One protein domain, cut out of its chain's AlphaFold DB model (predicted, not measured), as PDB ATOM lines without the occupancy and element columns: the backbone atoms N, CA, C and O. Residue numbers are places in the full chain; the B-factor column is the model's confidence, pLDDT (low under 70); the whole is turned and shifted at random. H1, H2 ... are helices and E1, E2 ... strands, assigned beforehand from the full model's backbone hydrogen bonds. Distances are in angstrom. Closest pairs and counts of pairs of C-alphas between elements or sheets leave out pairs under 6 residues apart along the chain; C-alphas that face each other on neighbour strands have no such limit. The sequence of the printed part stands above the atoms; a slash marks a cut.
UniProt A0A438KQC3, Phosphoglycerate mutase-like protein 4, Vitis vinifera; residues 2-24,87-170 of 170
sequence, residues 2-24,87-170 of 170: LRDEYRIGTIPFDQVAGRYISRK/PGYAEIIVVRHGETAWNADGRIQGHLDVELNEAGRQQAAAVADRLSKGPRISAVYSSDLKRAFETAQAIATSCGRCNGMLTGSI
ATOM      1  N   LEU A   2     168.786 174.525 240.102       29.77
ATOM      2  CA  LEU A   2     168.728 175.765 240.902       29.77
ATOM      3  C   LEU A   2     167.702 175.540 242.031       29.77
ATOM      4  O   LEU A   2     166.513 175.807 241.865       29.77
ATOM      5  N   ARG A   3     168.150 174.936 243.133       27.42
ATOM      6  CA  ARG A   3     167.416 174.807 244.399       27.42
ATOM      7  C   ARG A   3     168.412 175.118 245.508       27.42
ATOM      8  O   ARG A   3     168.987 174.198 246.064       27.42
ATOM      9  N   ASP A   4     168.607 176.398 245.790       26.69
ATOM     10  CA  ASP A   4     169.202 176.820 247.056       26.69
ATOM     11  C   ASP A   4     168.092 177.490 247.864       26.69
ATOM     12  O   ASP A   4     167.719 178.646 247.659       26.69
ATOM     13  N   GLU A   5     167.465 176.662 248.698       36.88
ATOM     14  CA  GLU A   5     166.419 177.021 249.646       36.88
ATOM     15  C   GLU A   5     166.964 178.052 250.646       36.88
ATOM     16  O   GLU A   5     167.989 177.835 251.291       36.88
ATOM     17  N   TYR A   6     166.263 179.181 250.783       37.28
ATOM     18  CA  TYR A   6     166.531 180.233 251.767       37.28
ATOM     19  C   TYR A   6     166.280 179.705 253.193       37.28
ATOM     20  O   TYR A   6     165.208 179.875 253.777       37.28
ATOM     21  N   ARG A   7     167.285 179.030 253.745       28.81
ATOM     22  CA  ARG A   7     167.313 178.501 255.108       28.81
ATOM     23  C   ARG A   7     168.067 179.461 256.030       28.81
ATOM     24  O   ARG A   7     169.247 179.725 255.811       28.81
ATOM     25  N   ILE A   8     167.400 179.978 257.067       36.75
ATOM     26  CA  ILE A   8     168.078 180.567 258.231       36.75
ATOM     27  C   ILE A   8     168.287 179.403 259.210       36.75
ATOM     28  O   ILE A   8     167.428 179.105 260.034       36.75
ATOM     29  N   GLY A   9     169.385 178.660 259.053       47.19
ATOM     30  CA  GLY A   9     169.553 177.382 259.755       47.19
ATOM     31  C   GLY A   9     168.491 176.343 259.353       47.19
ATOM     32  O   GLY A   9     168.012 176.333 258.222       47.19
ATOM     33  N   THR A  10     168.115 175.441 260.263       37.12
ATOM     34  CA  THR A  10     167.149 174.348 260.013       37.12
ATOM     35  C   THR A  10     165.718 174.819 259.732       37.12
ATOM     36  O   THR A  10     164.887 173.998 259.342       37.12
ATOM     37  N   ILE A  11     165.424 176.110 259.904       42.34
ATOM     38  CA  ILE A  11     164.070 176.662 259.846       42.34
ATOM     39  C   ILE A  11     163.942 177.547 258.598       42.34
ATOM     40  O   ILE A  11     164.772 178.436 258.369       42.34
ATOM     41  N   PRO A  12     162.942 177.299 257.741       43.09
ATOM     42  CA  PRO A  12     162.797 178.049 256.505       43.09
ATOM     43  C   PRO A  12     162.287 179.476 256.797       43.09
ATOM     44  O   PRO A  12     161.478 179.706 257.698       43.09
ATOM     45  N   PHE A  13     162.832 180.463 256.070       41.66
ATOM     46  CA  PHE A  13     162.612 181.907 256.287       41.66
ATOM     47  C   PHE A  13     161.127 182.311 256.295       41.66
ATOM     48  O   PHE A  13     160.714 183.191 257.048       41.66
ATOM     49  N   ASP A  14     160.324 181.632 255.480       41.97
ATOM     50  CA  ASP A  14     158.881 181.814 255.320       41.97
ATOM     51  C   ASP A  14     158.059 181.474 256.575       41.97
ATOM     52  O   ASP A  14     156.910 181.904 256.682       41.97
ATOM     53  N   GLN A  15     158.634 180.763 257.549       44.25
ATOM     54  CA  GLN A  15     157.983 180.507 258.836       44.25
ATOM     55  C   GLN A  15     158.112 181.665 259.832       44.25
ATOM     56  O   GLN A  15     157.342 181.721 260.796       44.25
ATOM     57  N   VAL A  16     159.058 182.587 259.610       48.34
ATOM     58  CA  VAL A  16     159.403 183.632 260.586       48.34
ATOM     59  C   VAL A  16     159.305 185.033 259.996       48.34
ATOM     60  O   VAL A  16     158.990 185.953 260.736       48.34
ATOM     61  N   ALA A  17     159.505 185.235 258.691       49.94
ATOM     62  CA  ALA A  17     159.422 186.562 258.092       49.94
ATOM     63  C   ALA A  17     158.813 186.567 256.680       49.94
ATOM     64  O   ALA A  17     159.163 185.768 255.814       49.94
ATOM     65  N   GLY A  18     157.922 187.527 256.430       57.47
ATOM     66  CA  GLY A  18     157.324 187.820 255.130       57.47
ATOM     67  C   GLY A  18     157.638 189.248 254.686       57.47
ATOM     68  O   GLY A  18     157.723 190.161 255.506       57.47
ATOM     69  N   ARG A  19     157.808 189.458 253.378       53.22
ATOM     70  CA  ARG A  19     158.093 190.777 252.787       53.22
ATOM     71  C   ARG A  19     156.888 191.259 251.986       53.22
ATOM     72  O   ARG A  19     156.461 190.584 251.051       53.22
ATOM     73  N   TYR A  20     156.375 192.434 252.328       58.88
ATOM     74  CA  TYR A  20     155.236 193.074 251.677       58.88
ATOM     75  C   TYR A  20     155.637 194.459 251.173       58.88
ATOM     76  O   TYR A  20     156.271 195.232 251.882       58.88
ATOM     77  N   ILE A  21     155.252 194.797 249.945       55.44
ATOM     78  CA  ILE A  21     155.475 196.129 249.375       55.44
ATOM     79  C   ILE A  21     154.112 196.801 249.251       55.44
ATOM     80  O   ILE A  21     153.248 196.326 248.515       55.44
ATOM     81  N   SER A  22     153.910 197.895 249.982       50.25
ATOM     82  CA  SER A  22     152.681 198.682 249.958       50.25
ATOM     83  C   SER A  22     152.959 200.033 249.310       50.25
ATOM     84  O   SER A  22     153.768 200.806 249.807       50.25
ATOM     85  N   ARG A  23     152.292 200.359 248.198       43.78
ATOM     86  CA  ARG A  23     152.297 201.736 247.675       43.78
ATOM     87  C   ARG A  23     151.463 202.609 248.612       43.78
ATOM     88  O   ARG A  23     150.306 202.262 248.843       43.78
ATOM     89  N   LYS A  24     151.995 203.712 249.154       49.56
ATOM     90  CA  LYS A  24     151.188 204.629 249.979       49.56
ATOM     91  C   LYS A  24     150.874 205.925 249.242       49.56
ATOM     92  O   LYS A  24     151.763 206.684 248.898       49.56
ATOM     93  N   PRO A  87     160.623 206.255 247.312       50.53
ATOM     94  CA  PRO A  87     159.864 205.258 246.609       50.53
ATOM     95  C   PRO A  87     158.409 205.593 246.933       50.53
ATOM     96  O   PRO A  87     158.043 205.638 248.103       50.53
ATOM     97  N   GLY A  88     157.540 205.745 245.932       63.91
ATOM     98  CA  GLY A  88     156.080 205.807 246.135       63.91
ATOM     99  C   GLY A  88     155.479 204.527 246.763       63.91
ATOM    100  O   GLY A  88     154.333 204.164 246.491       63.91
ATOM    101  N   TYR A  89     156.270 203.782 247.536       69.50
ATOM    102  CA  TYR A  89     155.961 202.591 248.285       69.50
ATOM    103  C   TYR A  89     156.733 202.530 249.610       69.50
ATOM    104  O   TYR A  89     157.929 202.789 249.683       69.50
ATOM    105  N   ALA A  90     156.030 202.111 250.655       79.75
ATOM    106  CA  ALA A  90     156.612 201.634 251.892       79.75
ATOM    107  C   ALA A  90     156.802 200.116 251.795       79.75
ATOM    108  O   ALA A  90     155.901 199.372 251.395       79.75
ATOM    109  N   GLU A  91     157.979 199.646 252.178       81.62
ATOM    110  CA  GLU A  91     158.228 198.225 252.355       81.62
ATOM    111  C   GLU A  91     157.971 197.832 253.812       81.62
ATOM    112  O   GLU A  91     158.484 198.462 254.734       81.62
ATOM    113  N   ILE A  92     157.171 196.788 254.011       86.19
ATOM    114  CA  ILE A  92     156.823 196.241 255.319       86.19
ATOM    115  C   ILE A  92     157.388 194.827 255.403       86.19
ATOM    116  O   ILE A  92     157.034 193.945 254.617       86.19
ATOM    117  N   ILE A  93     158.246 194.606 256.391       86.69
ATOM    118  CA  ILE A  93     158.761 193.285 256.737       86.69
ATOM    119  C   ILE A  93     157.978 192.815 257.960       86.69
ATOM    120  O   ILE A  93     158.052 193.427 259.021       86.69
ATOM    121  N   VAL A  94     157.194 191.754 257.796       89.56
ATOM    122  CA  VAL A  94     156.406 191.154 258.876       89.56
ATOM    123  C   VAL A  94     157.216 190.013 259.456       89.56
ATOM    124  O   VAL A  94     157.542 189.085 258.724       89.56
ATOM    125  N   VAL A  95     157.525 190.069 260.748       87.38
ATOM    126  CA  VAL A  95     158.283 189.028 261.448       87.38
ATOM    127  C   VAL A  95     157.406 188.414 262.539       87.38
ATOM    128  O   VAL A  95     156.858 189.129 263.376       87.38
ATOM    129  N   ARG A  96     157.258 187.090 262.532       88.62
ATOM    130  CA  ARG A  96     156.672 186.323 263.633       88.62
ATOM    131  C   ARG A  96     157.695 186.239 264.763       88.62
ATOM    132  O   ARG A  96     158.880 186.044 264.512       88.62
ATOM    133  N   HIS A  97     157.232 186.358 266.005       87.75
ATOM    134  CA  HIS A  97     158.096 186.151 267.165       87.75
ATOM    135  C   HIS A  97     158.766 184.766 267.137       87.75
ATOM    136  O   HIS A  97     158.202 183.813 266.589       87.75
ATOM    137  N   GLY A  98     159.937 184.658 267.766       85.56
ATOM    138  CA  GLY A  98     160.638 183.383 267.915       85.56
ATOM    139  C   GLY A  98     159.833 182.335 268.696       85.56
ATOM    140  O   GLY A  98     158.792 182.616 269.301       85.56
ATOM    141  N   GLU A  99     160.314 181.099 268.682       87.94
ATOM    142  CA  GLU A  99     159.708 179.991 269.413       87.94
ATOM    143  C   GLU A  99     159.602 180.249 270.932       87.94
ATOM    144  O   GLU A  99     160.469 180.854 271.563       87.94
ATOM    145  N   THR A 100     158.510 179.769 271.525       85.88
ATOM    146  CA  THR A 100     158.251 179.750 272.970       85.88
ATOM    147  C   THR A 100     158.149 178.295 273.430       85.88
ATOM    148  O   THR A 100     157.891 177.400 272.622       85.88
ATOM    149  N   ALA A 101     158.258 178.040 274.736       82.31
ATOM    150  CA  ALA A 101     158.061 176.690 275.280       82.31
ATOM    151  C   ALA A 101     156.691 176.086 274.898       82.31
ATOM    152  O   ALA A 101     156.578 174.895 274.634       82.31
ATOM    153  N   TRP A 102     155.649 176.915 274.801       79.56
ATOM    154  CA  TRP A 102     154.302 176.458 274.451       79.56
ATOM    155  C   TRP A 102     154.160 176.106 272.975       79.56
ATOM    156  O   TRP A 102     153.470 175.143 272.651       79.56
ATOM    157  N   ASN A 103     154.832 176.850 272.094       77.44
ATOM    158  CA  ASN A 103     154.876 176.513 270.675       77.44
ATOM    159  C   ASN A 103     155.577 175.168 270.454       77.44
ATOM    160  O   ASN A 103     155.089 174.368 269.659       77.44
ATOM    161  N   ALA A 104     156.673 174.909 271.180       72.81
ATOM    162  CA  ALA A 104     157.393 173.637 271.124       72.81
ATOM    163  C   ALA A 104     156.522 172.456 271.597       72.81
ATOM    164  O   ALA A 104     156.532 171.393 270.981       72.81
ATOM    165  N   ASP A 105     155.693 172.678 272.620       75.50
ATOM    166  CA  ASP A 105     154.744 171.690 273.149       75.50
ATOM    167  C   ASP A 105     153.440 171.572 272.328       75.50
ATOM    168  O   ASP A 105     152.527 170.839 272.714       75.50
ATOM    169  N   GLY A 106     153.297 172.323 271.227       70.56
ATOM    170  CA  GLY A 106     152.082 172.337 270.401       70.56
ATOM    171  C   GLY A 106     150.845 172.912 271.103       70.56
ATOM    172  O   GLY A 106     149.713 172.641 270.697       70.56
ATOM    173  N   ARG A 107     151.031 173.698 272.170       72.00
ATOM    174  CA  ARG A 107     149.940 174.294 272.951       72.00
ATOM    175  C   ARG A 107     149.451 175.580 272.296       72.00
ATOM    176  O   ARG A 107     150.239 176.415 271.857       72.00
ATOM    177  N   ILE A 108     148.133 175.782 272.288       68.50
ATOM    178  CA  ILE A 108     147.541 177.030 271.798       68.50
ATOM    179  C   ILE A 108     147.864 178.150 272.790       68.50
ATOM    180  O   ILE A 108     147.411 178.149 273.934       68.50
ATOM    181  N   GLN A 109     148.646 179.118 272.329       60.25
ATOM    182  CA  GLN A 109     149.081 180.262 273.110       60.25
ATOM    183  C   GLN A 109     148.215 181.475 272.736       60.25
ATOM    184  O   GLN A 109     148.415 182.087 271.692       60.25
ATOM    185  N   GLY A 110     147.197 181.779 273.552       67.56
ATOM    186  CA  GLY A 110     146.349 182.969 273.384       67.56
ATOM    187  C   GLY A 110     147.086 184.266 273.759       67.56
ATOM    188  O   GLY A 110     148.216 184.513 273.338       67.56
ATOM    189  N   HIS A 111     146.485 185.083 274.628       62.62
ATOM    190  CA  HIS A 111     147.135 186.269 275.215       62.62
ATOM    191  C   HIS A 111     148.117 185.948 276.356       62.62
ATOM    192  O   HIS A 111     148.619 186.853 277.013       62.62
ATOM    193  N   LEU A 112     148.405 184.668 276.608       68.75
ATOM    194  CA  LEU A 112     149.351 184.278 277.647       68.75
ATOM    195  C   LEU A 112     150.777 184.624 277.222       68.75
ATOM    196  O   LEU A 112     151.281 184.185 276.178       68.75
ATOM    197  N   ASP A 113     151.407 185.441 278.052       67.62
ATOM    198  CA  ASP A 113     152.691 186.056 277.770       67.62
ATOM    199  C   ASP A 113     153.851 185.140 278.174       67.62
ATOM    200  O   ASP A 113     154.532 185.343 279.177       67.62
ATOM    201  N   VAL A 114     154.019 184.057 277.410       79.06
ATOM    202  CA  VAL A 114     155.160 183.143 277.539       79.06
ATOM    203  C   VAL A 114     156.332 183.713 276.751       79.06
ATOM    204  O   VAL A 114     156.178 184.038 275.570       79.06
ATOM    205  N   GLU A 115     157.478 183.812 277.414       88.06
ATOM    206  CA  GLU A 115     158.742 184.327 276.879       88.06
ATOM    207  C   GLU A 115     159.339 183.403 275.803       88.06
ATOM    208  O   GLU A 115     158.911 182.251 275.633       88.06
ATOM    209  N   LEU A 116     160.324 183.911 275.053       87.56
ATOM    210  CA  LEU A 116     161.053 183.095 274.087       87.56
ATOM    211  C   LEU A 116     161.829 181.985 274.801       87.56
ATOM    212  O   LEU A 116     162.416 182.181 275.871       87.56
ATOM    213  N   ASN A 117     161.866 180.805 274.186       87.88
ATOM    214  CA  ASN A 117     162.812 179.775 274.597       87.88
ATOM    215  C   ASN A 117     164.191 180.045 273.961       87.88
ATOM    216  O   ASN A 117     164.382 181.004 273.209       87.88
ATOM    217  N   GLU A 118     165.173 179.200 274.269       89.12
ATOM    218  CA  GLU A 118     166.532 179.382 273.752       89.12
ATOM    219  C   GLU A 118     166.597 179.299 272.219       89.12
ATOM    220  O   GLU A 118     167.264 180.110 271.578       89.12
ATOM    221  N   ALA A 119     165.825 178.393 271.611       86.31
ATOM    222  CA  ALA A 119     165.705 178.311 270.158       86.31
ATOM    223  C   ALA A 119     165.078 179.587 269.564       86.31
ATOM    224  O   ALA A 119     165.549 180.094 268.547       86.31
ATOM    225  N   GLY A 120     164.065 180.159 270.216       88.12
ATOM    226  CA  GLY A 120     163.418 181.408 269.827       88.12
ATOM    227  C   GLY A 120     164.355 182.611 269.876       88.12
ATOM    228  O   GLY A 120     164.339 183.435 268.962       88.12
ATOM    229  N   ARG A 121     165.236 182.684 270.881       92.00
ATOM    230  CA  ARG A 121     166.292 183.708 270.941       92.00
ATOM    231  C   ARG A 121     167.298 183.567 269.803       92.00
ATOM    232  O   ARG A 121     167.657 184.564 269.177       92.00
ATOM    233  N   GLN A 122     167.707 182.342 269.478       89.75
ATOM    234  CA  GLN A 122     168.599 182.080 268.343       89.75
ATOM    235  C   GLN A 122     167.943 182.451 267.006       89.75
ATOM    236  O   GLN A 122     168.585 183.061 266.151       89.75
ATOM    237  N   GLN A 123     166.649 182.160 266.843       88.25
ATOM    238  CA  GLN A 123     165.864 182.585 265.680       88.25
ATOM    239  C   GLN A 123     165.820 184.113 265.565       88.25
ATOM    240  O   GLN A 123     166.089 184.653 264.491       88.25
ATOM    241  N   ALA A 124     165.532 184.817 266.665       90.31
ATOM    242  CA  ALA A 124     165.505 186.277 266.694       90.31
ATOM    243  C   ALA A 124     166.863 186.880 266.299       90.31
ATOM    244  O   ALA A 124     166.916 187.769 265.447       90.31
ATOM    245  N   ALA A 125     167.963 186.350 266.842       90.56
ATOM    246  CA  ALA A 125     169.316 186.777 266.493       90.56
ATOM    247  C   ALA A 125     169.637 186.545 265.007       90.56
ATOM    248  O   ALA A 125     170.200 187.417 264.345       90.56
ATOM    249  N   ALA A 126     169.236 185.401 264.453       88.31
ATOM    250  CA  ALA A 126     169.500 185.072 263.058       88.31
ATOM    251  C   ALA A 126     168.695 185.950 262.080       88.31
ATOM    252  O   ALA A 126     169.221 186.387 261.053       88.31
ATOM    253  N   VAL A 127     167.439 186.275 262.412       90.00
ATOM    254  CA  VAL A 127     166.645 187.260 261.656       90.00
ATOM    255  C   VAL A 127     167.285 188.647 261.750       90.00
ATOM    256  O   VAL A 127     167.431 189.325 260.733       90.00
ATOM    257  N   ALA A 128     167.715 189.055 262.944       90.81
ATOM    258  CA  ALA A 128     168.357 190.343 263.172       90.81
ATOM    259  C   ALA A 128     169.667 190.506 262.376       90.81
ATOM    260  O   ALA A 128     169.898 191.565 261.792       90.81
ATOM    261  N   ASP A 129     170.508 189.471 262.307       89.06
ATOM    262  CA  ASP A 129     171.726 189.453 261.483       89.06
ATOM    263  C   ASP A 129     171.406 189.484 259.978       89.06
ATOM    264  O   ASP A 129     172.052 190.177 259.189       89.06
ATOM    265  N   ARG A 130     170.360 188.769 259.551       87.44
ATOM    266  CA  ARG A 130     169.953 188.778 258.142       87.44
ATOM    267  C   ARG A 130     169.479 190.158 257.698       87.44
ATOM    268  O   ARG A 130     169.789 190.564 256.573       87.44
ATOM    269  N   LEU A 131     168.706 190.831 258.550       87.88
ATOM    270  CA  LEU A 131     168.124 192.142 258.286       87.88
ATOM    271  C   LEU A 131     169.157 193.270 258.364       87.88
ATOM    272  O   LEU A 131     169.081 194.191 257.554       87.88
ATOM    273  N   SER A 132     170.155 193.181 259.246       87.12
ATOM    274  CA  SER A 132     171.219 194.195 259.335       87.12
ATOM    275  C   SER A 132     172.099 194.257 258.084       87.12
ATOM    276  O   SER A 132     172.625 195.315 257.744       87.12
ATOM    277  N   LYS A 133     172.207 193.145 257.349       85.62
ATOM    278  CA  LYS A 133     172.882 193.056 256.041       85.62
ATOM    279  C   LYS A 133     172.025 193.571 254.874       85.62
ATOM    280  O   LYS A 133     172.480 193.559 253.731       85.62
ATOM    281  N   GLY A 134     170.767 193.928 255.131       81.69
ATOM    282  CA  GLY A 134     169.791 194.360 254.135       81.69
ATOM    283  C   GLY A 134     169.662 195.884 254.002       81.69
ATOM    284  O   GLY A 134     170.529 196.638 254.447       81.69
ATOM    285  N   PRO A 135     168.573 196.357 253.366       78.19
ATOM    286  CA  PRO A 135     168.225 197.773 253.324       78.19
ATOM    287  C   PRO A 135     168.052 198.358 254.730       78.19
ATOM    288  O   PRO A 135     167.638 197.665 255.659       78.19
ATOM    289  N   ARG A 136     168.319 199.660 254.878       84.19
ATOM    290  CA  ARG A 136     168.178 200.354 256.163       84.19
ATOM    291  C   ARG A 136     166.729 200.291 256.657       84.19
ATOM    292  O   ARG A 136     165.826 200.784 255.987       84.19
ATOM    293  N   ILE A 137     166.534 199.755 257.861       86.00
ATOM    294  CA  ILE A 137     165.236 199.765 258.541       86.00
ATOM    295  C   ILE A 137     164.995 201.143 259.160       86.00
ATOM    296  O   ILE A 137     165.787 201.622 259.972       86.00
ATOM    297  N   SER A 138     163.888 201.779 258.777       87.06
ATOM    298  CA  SER A 138     163.504 203.098 259.295       87.06
ATOM    299  C   SER A 138     162.882 203.021 260.692       87.06
ATOM    300  O   SER A 138     163.186 203.860 261.539       87.06
ATOM    301  N   ALA A 139     162.033 202.018 260.940       87.50
ATOM    302  CA  ALA A 139     161.314 201.822 262.198       87.50
ATOM    303  C   ALA A 139     161.013 200.334 262.445       87.50
ATOM    304  O   ALA A 139     160.849 199.569 261.495       87.50
ATOM    305  N   VAL A 140     160.915 199.949 263.720       89.75
ATOM    306  CA  VAL A 140     160.530 198.598 264.161       89.75
ATOM    307  C   VAL A 140     159.309 198.709 265.068       89.75
ATOM    308  O   VAL A 140     159.306 199.527 265.989       89.75
ATOM    309  N   TYR A 141     158.300 197.875 264.810       89.69
ATOM    310  CA  TYR A 141     157.062 197.808 265.584       89.69
ATOM    311  C   TYR A 141     156.872 196.419 266.191       89.69
ATOM    312  O   TYR A 141     157.188 195.417 265.548       89.69
ATOM    313  N   SER A 142     156.320 196.357 267.400       88.44
ATOM    314  CA  SER A 142     155.922 195.106 268.052       88.44
ATOM    315  C   SER A 142     154.610 195.273 268.811       88.44
ATOM    316  O   SER A 142     154.276 196.385 269.231       88.44
ATOM    317  N   SER A 143     153.911 194.155 269.036       85.00
ATOM    318  CA  SER A 143     152.875 194.098 270.067       85.00
ATOM    319  C   SER A 143     153.482 194.242 271.470       85.00
ATOM    320  O   SER A 143     154.706 194.234 271.642       85.00
ATOM    321  N   ASP A 144     152.610 194.378 272.465       84.38
ATOM    322  CA  ASP A 144     152.925 194.455 273.897       84.38
ATOM    323  C   ASP A 144     153.343 193.112 274.523       84.38
ATOM    324  O   ASP A 144     153.850 193.079 275.641       84.38
ATOM    325  N   LEU A 145     153.185 192.005 273.798       86.19
ATOM    326  CA  LEU A 145     153.595 190.673 274.238       86.19
ATOM    327  C   LEU A 145     155.125 190.567 274.319       86.19
ATOM    328  O   LEU A 145     155.816 190.811 273.322       86.19
ATOM    329  N   LYS A 146     155.665 190.095 275.451       88.56
ATOM    330  CA  LYS A 146     157.112 189.969 275.703       88.56
ATOM    331  C   LYS A 146     157.848 189.232 274.595       88.56
ATOM    332  O   LYS A 146     158.870 189.709 274.123       88.56
ATOM    333  N   ARG A 147     157.309 188.108 274.114       88.94
ATOM    334  CA  ARG A 147     157.920 187.320 273.021       88.94
ATOM    335  C   ARG A 147     158.090 188.106 271.716       88.94
ATOM    336  O   ARG A 147     159.083 187.941 271.005       88.94
ATOM    337  N   ALA A 148     157.119 188.961 271.392       90.25
ATOM    338  CA  ALA A 148     157.169 189.813 270.208       90.25
ATOM    339  C   ALA A 148     158.132 190.981 270.428       90.25
ATOM    340  O   ALA A 148     158.939 191.275 269.547       90.25
ATOM    341  N   PHE A 149     158.089 191.585 271.616       91.31
ATOM    342  CA  PHE A 149     159.003 192.645 272.020       91.31
ATOM    343  C   PHE A 149     160.467 192.183 272.000       91.31
ATOM    344  O   PHE A 149     161.294 192.847 271.387       91.31
ATOM    345  N   GLU A 150     160.788 191.028 272.585       92.31
ATOM    346  CA  GLU A 150     162.144 190.459 272.631       92.31
ATOM    347  C   GLU A 150     162.692 190.201 271.217       92.31
ATOM    348  O   GLU A 150     163.819 190.582 270.894       92.31
ATOM    349  N   THR A 151     161.858 189.649 270.325       91.19
ATOM    350  CA  THR A 151     162.230 189.446 268.913       91.19
ATOM    351  C   THR A 151     162.500 190.782 268.209       91.19
ATOM    352  O   THR A 151     163.504 190.940 267.513       91.19
ATOM    353  N   ALA A 152     161.615 191.766 268.394       91.75
ATOM    354  CA  ALA A 152     161.747 193.089 267.792       91.75
ATOM    355  C   ALA A 152     162.955 193.864 268.339       91.75
ATOM    356  O   ALA A 152     163.636 194.554 267.579       91.75
ATOM    357  N   GLN A 153     163.256 193.711 269.628       92.06
ATOM    358  CA  GLN A 153     164.408 194.320 270.278       92.06
ATOM    359  C   GLN A 153     165.713 193.798 269.673       92.06
ATOM    360  O   GLN A 153     166.557 194.605 269.288       92.06
ATOM    361  N   ALA A 154     165.851 192.480 269.493       91.75
ATOM    362  CA  ALA A 154     167.023 191.893 268.841       91.75
ATOM    363  C   ALA A 154     167.258 192.482 267.435       91.75
ATOM    364  O   ALA A 154     168.380 192.855 267.082       91.75
ATOM    365  N   ILE A 155     166.185 192.636 266.650       90.88
ATOM    366  CA  ILE A 155     166.237 193.247 265.314       90.88
ATOM    367  C   ILE A 155     166.655 194.719 265.400       90.88
ATOM    368  O   ILE A 155     167.550 195.144 264.666       90.88
ATOM    369  N   ALA A 156     166.043 195.494 266.298       90.31
ATOM    370  CA  ALA A 156     166.338 196.913 266.468       90.31
ATOM    371  C   ALA A 156     167.801 197.155 266.872       90.31
ATOM    372  O   ALA A 156     168.445 198.042 266.309       90.31
ATOM    373  N   THR A 157     168.343 196.335 267.779       89.50
ATOM    374  CA  THR A 157     169.745 196.403 268.213       89.50
ATOM    375  C   THR A 157     170.713 196.111 267.063       89.50
ATOM    376  O   THR A 157     171.683 196.842 266.884       89.50
ATOM    377  N   SER A 158     170.435 195.090 266.245       87.44
ATOM    378  CA  SER A 158     171.299 194.711 265.114       87.44
ATOM    379  C   SER A 158     171.266 195.725 263.962       87.44
ATOM    380  O   SER A 158     172.258 195.925 263.263       87.44
ATOM    381  N   CYS A 159     170.136 196.409 263.758       80.75
ATOM    382  CA  CYS A 159     169.959 197.303 262.611       80.75
ATOM    383  C   CYS A 159     170.628 198.680 262.766       80.75
ATOM    384  O   CYS A 159     170.622 199.455 261.808       80.75
ATOM    385  N   GLY A 160     171.217 198.994 263.926       62.41
ATOM    386  CA  GLY A 160     172.166 200.097 264.166       62.41
ATOM    387  C   GLY A 160     171.690 201.538 263.902       62.41
ATOM    388  O   GLY A 160     172.370 202.477 264.305       62.41
ATOM    389  N   ARG A 161     170.558 201.746 263.216       56.28
ATOM    390  CA  ARG A 161     170.058 203.044 262.721       56.28
ATOM    391  C   ARG A 161     168.528 203.098 262.551       56.28
ATOM    392  O   ARG A 161     168.044 203.846 261.692       56.28
ATOM    393  N   CYS A 162     167.777 202.332 263.341       58.50
ATOM    394  CA  CYS A 162     166.324 202.498 263.446       58.50
ATOM    395  C   CYS A 162     166.035 203.794 264.218       58.50
ATOM    396  O   CYS A 162     166.583 203.981 265.301       58.50
ATOM    397  N   ASN A 163     165.170 204.679 263.711       50.94
ATOM    398  CA  ASN A 163     164.851 205.970 264.353       50.94
ATOM    399  C   ASN A 163     163.982 205.836 265.632       50.94
ATOM    400  O   ASN A 163     163.358 206.797 266.067       50.94
ATOM    401  N   GLY A 164     163.944 204.651 266.243       55.97
ATOM    402  CA  GLY A 164     163.148 204.329 267.423       55.97
ATOM    403  C   GLY A 164     162.466 202.968 267.289       55.97
ATOM    404  O   GLY A 164     162.069 202.556 266.196       55.97
ATOM    405  N   MET A 165     162.350 202.263 268.412       63.34
ATOM    406  CA  MET A 165     161.490 201.091 268.553       63.34
ATOM    407  C   MET A 165     160.128 201.576 269.050       63.34
ATOM    408  O   MET A 165     160.055 202.258 270.071       63.34
ATOM    409  N   LEU A 166     159.066 201.274 268.307       63.28
ATOM    410  CA  LEU A 166     157.712 201.723 268.614       63.28
ATOM    411  C   LEU A 166     156.878 200.526 269.068       63.28
ATOM    412  O   LEU A 166     156.542 199.644 268.283       63.28
ATOM    413  N   THR A 167     156.543 200.492 270.349       56.12
ATOM    414  CA  THR A 167     155.632 199.493 270.916       56.12
ATOM    415  C   THR A 167     154.193 199.968 270.767       56.12
ATOM    416  O   THR A 167     153.893 201.114 271.104       56.12
ATOM    417  N   GLY A 168     153.289 199.107 270.302       51.56
ATOM    418  CA  GLY A 168     151.862 199.416 270.261       51.56
ATOM    419  C   GLY A 168     151.018 198.160 270.425       51.56
ATOM    420  O   GLY A 168     151.329 197.133 269.831       51.56
ATOM    421  N   SER A 169     149.944 198.238 271.212       43.16
ATOM    422  CA  SER A 169     148.904 197.205 271.235       43.16
ATOM    423  C   SER A 169     148.165 197.256 269.893       43.16
ATOM    424  O   SER A 169     147.295 198.104 269.687       43.16
ATOM    425  N   ILE A 170     148.610 196.431 268.942       47.25
ATOM    426  CA  ILE A 170     147.947 196.200 267.649       47.25
ATOM    427  C   ILE A 170     146.770 195.247 267.795       47.25
ATOM    428  O   ILE A 170     146.897 194.256 268.548       47.25
TER     429      ILE A 170
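AT A GLANCE: This is residues 2 to 24 and 87 to 170 of the 170 residues of the protein "Phosphoglycerate mutase-like protein 4" of Vitis vinifera (UniProt A0A438KQC3). Two helices, H2 and H3, pack side by side, and H3 also packs on a small pair of parallel strands, E3 and E4; a longer antiparallel ribbon, E1 and E2, has E2 near E3. Short H1 lies far from the middle, and residues 2 to 16 reach 28 A from the mean of the C-alphas. The printed part has 107 residues, under half in named elements, in the order E1 E2 H1 H2 E3 H3 E4, mixed in class. It is compact, with a radius of gyration of the C-alphas of 14.3 A and spans of 43 by 41 by 25 A.

HOW THE PARTS SIT: E1, residues 17 to 22, and E2, residues 90 to 95, are antiparallel at 161 degrees, with N 18 and O 94 at 2.8 A. E3, residues 140 to 142, is near E2, with 5 pairs of C-alphas within 10 A. E4, residues 165 to 167, is parallel to E3 at 23 degrees, with N 166 and O 140 at 2.9 A. H3, residues 146 to 158, joins them in a strand-helix-strand unit, two parallel neighbour strands with a helix between, its crossover right-handed; the closest C-alphas of E3 and H3, Ser 142 and Phe 149, are 5.6 A apart. H2, residues 118 to 132, touches H3, closest at the C-alphas of Ala 128 and Ile 155, 4.2 A, the same way at a steep tilt of 37 degrees, only just past shallow. H1, residues 101 to 104, is near H2. In H2 and H3 every O i to N i+4 pair is within hydrogen-bond range; H1 is too short for one.

IN THESE COORDINATES: E1 begins at C-alpha 17 (159.422, 186.562, 258.092) and is 16.1 A long; E2 is 15.9 A. H2 is 21.2 A, H3 18.3 A. E4 ends at C-alpha 167 (155.632, 199.493, 270.916).

THE WHOLE: Residues 25 to 86 are not printed; C-alphas 24 and 87 are 9.3 A apart. The link H1 to H2 is long, 13 residues. Mean pLDDT of the printed part is 72.0; 43 residues are under 70, among them 2 to 24 and 160 to 170.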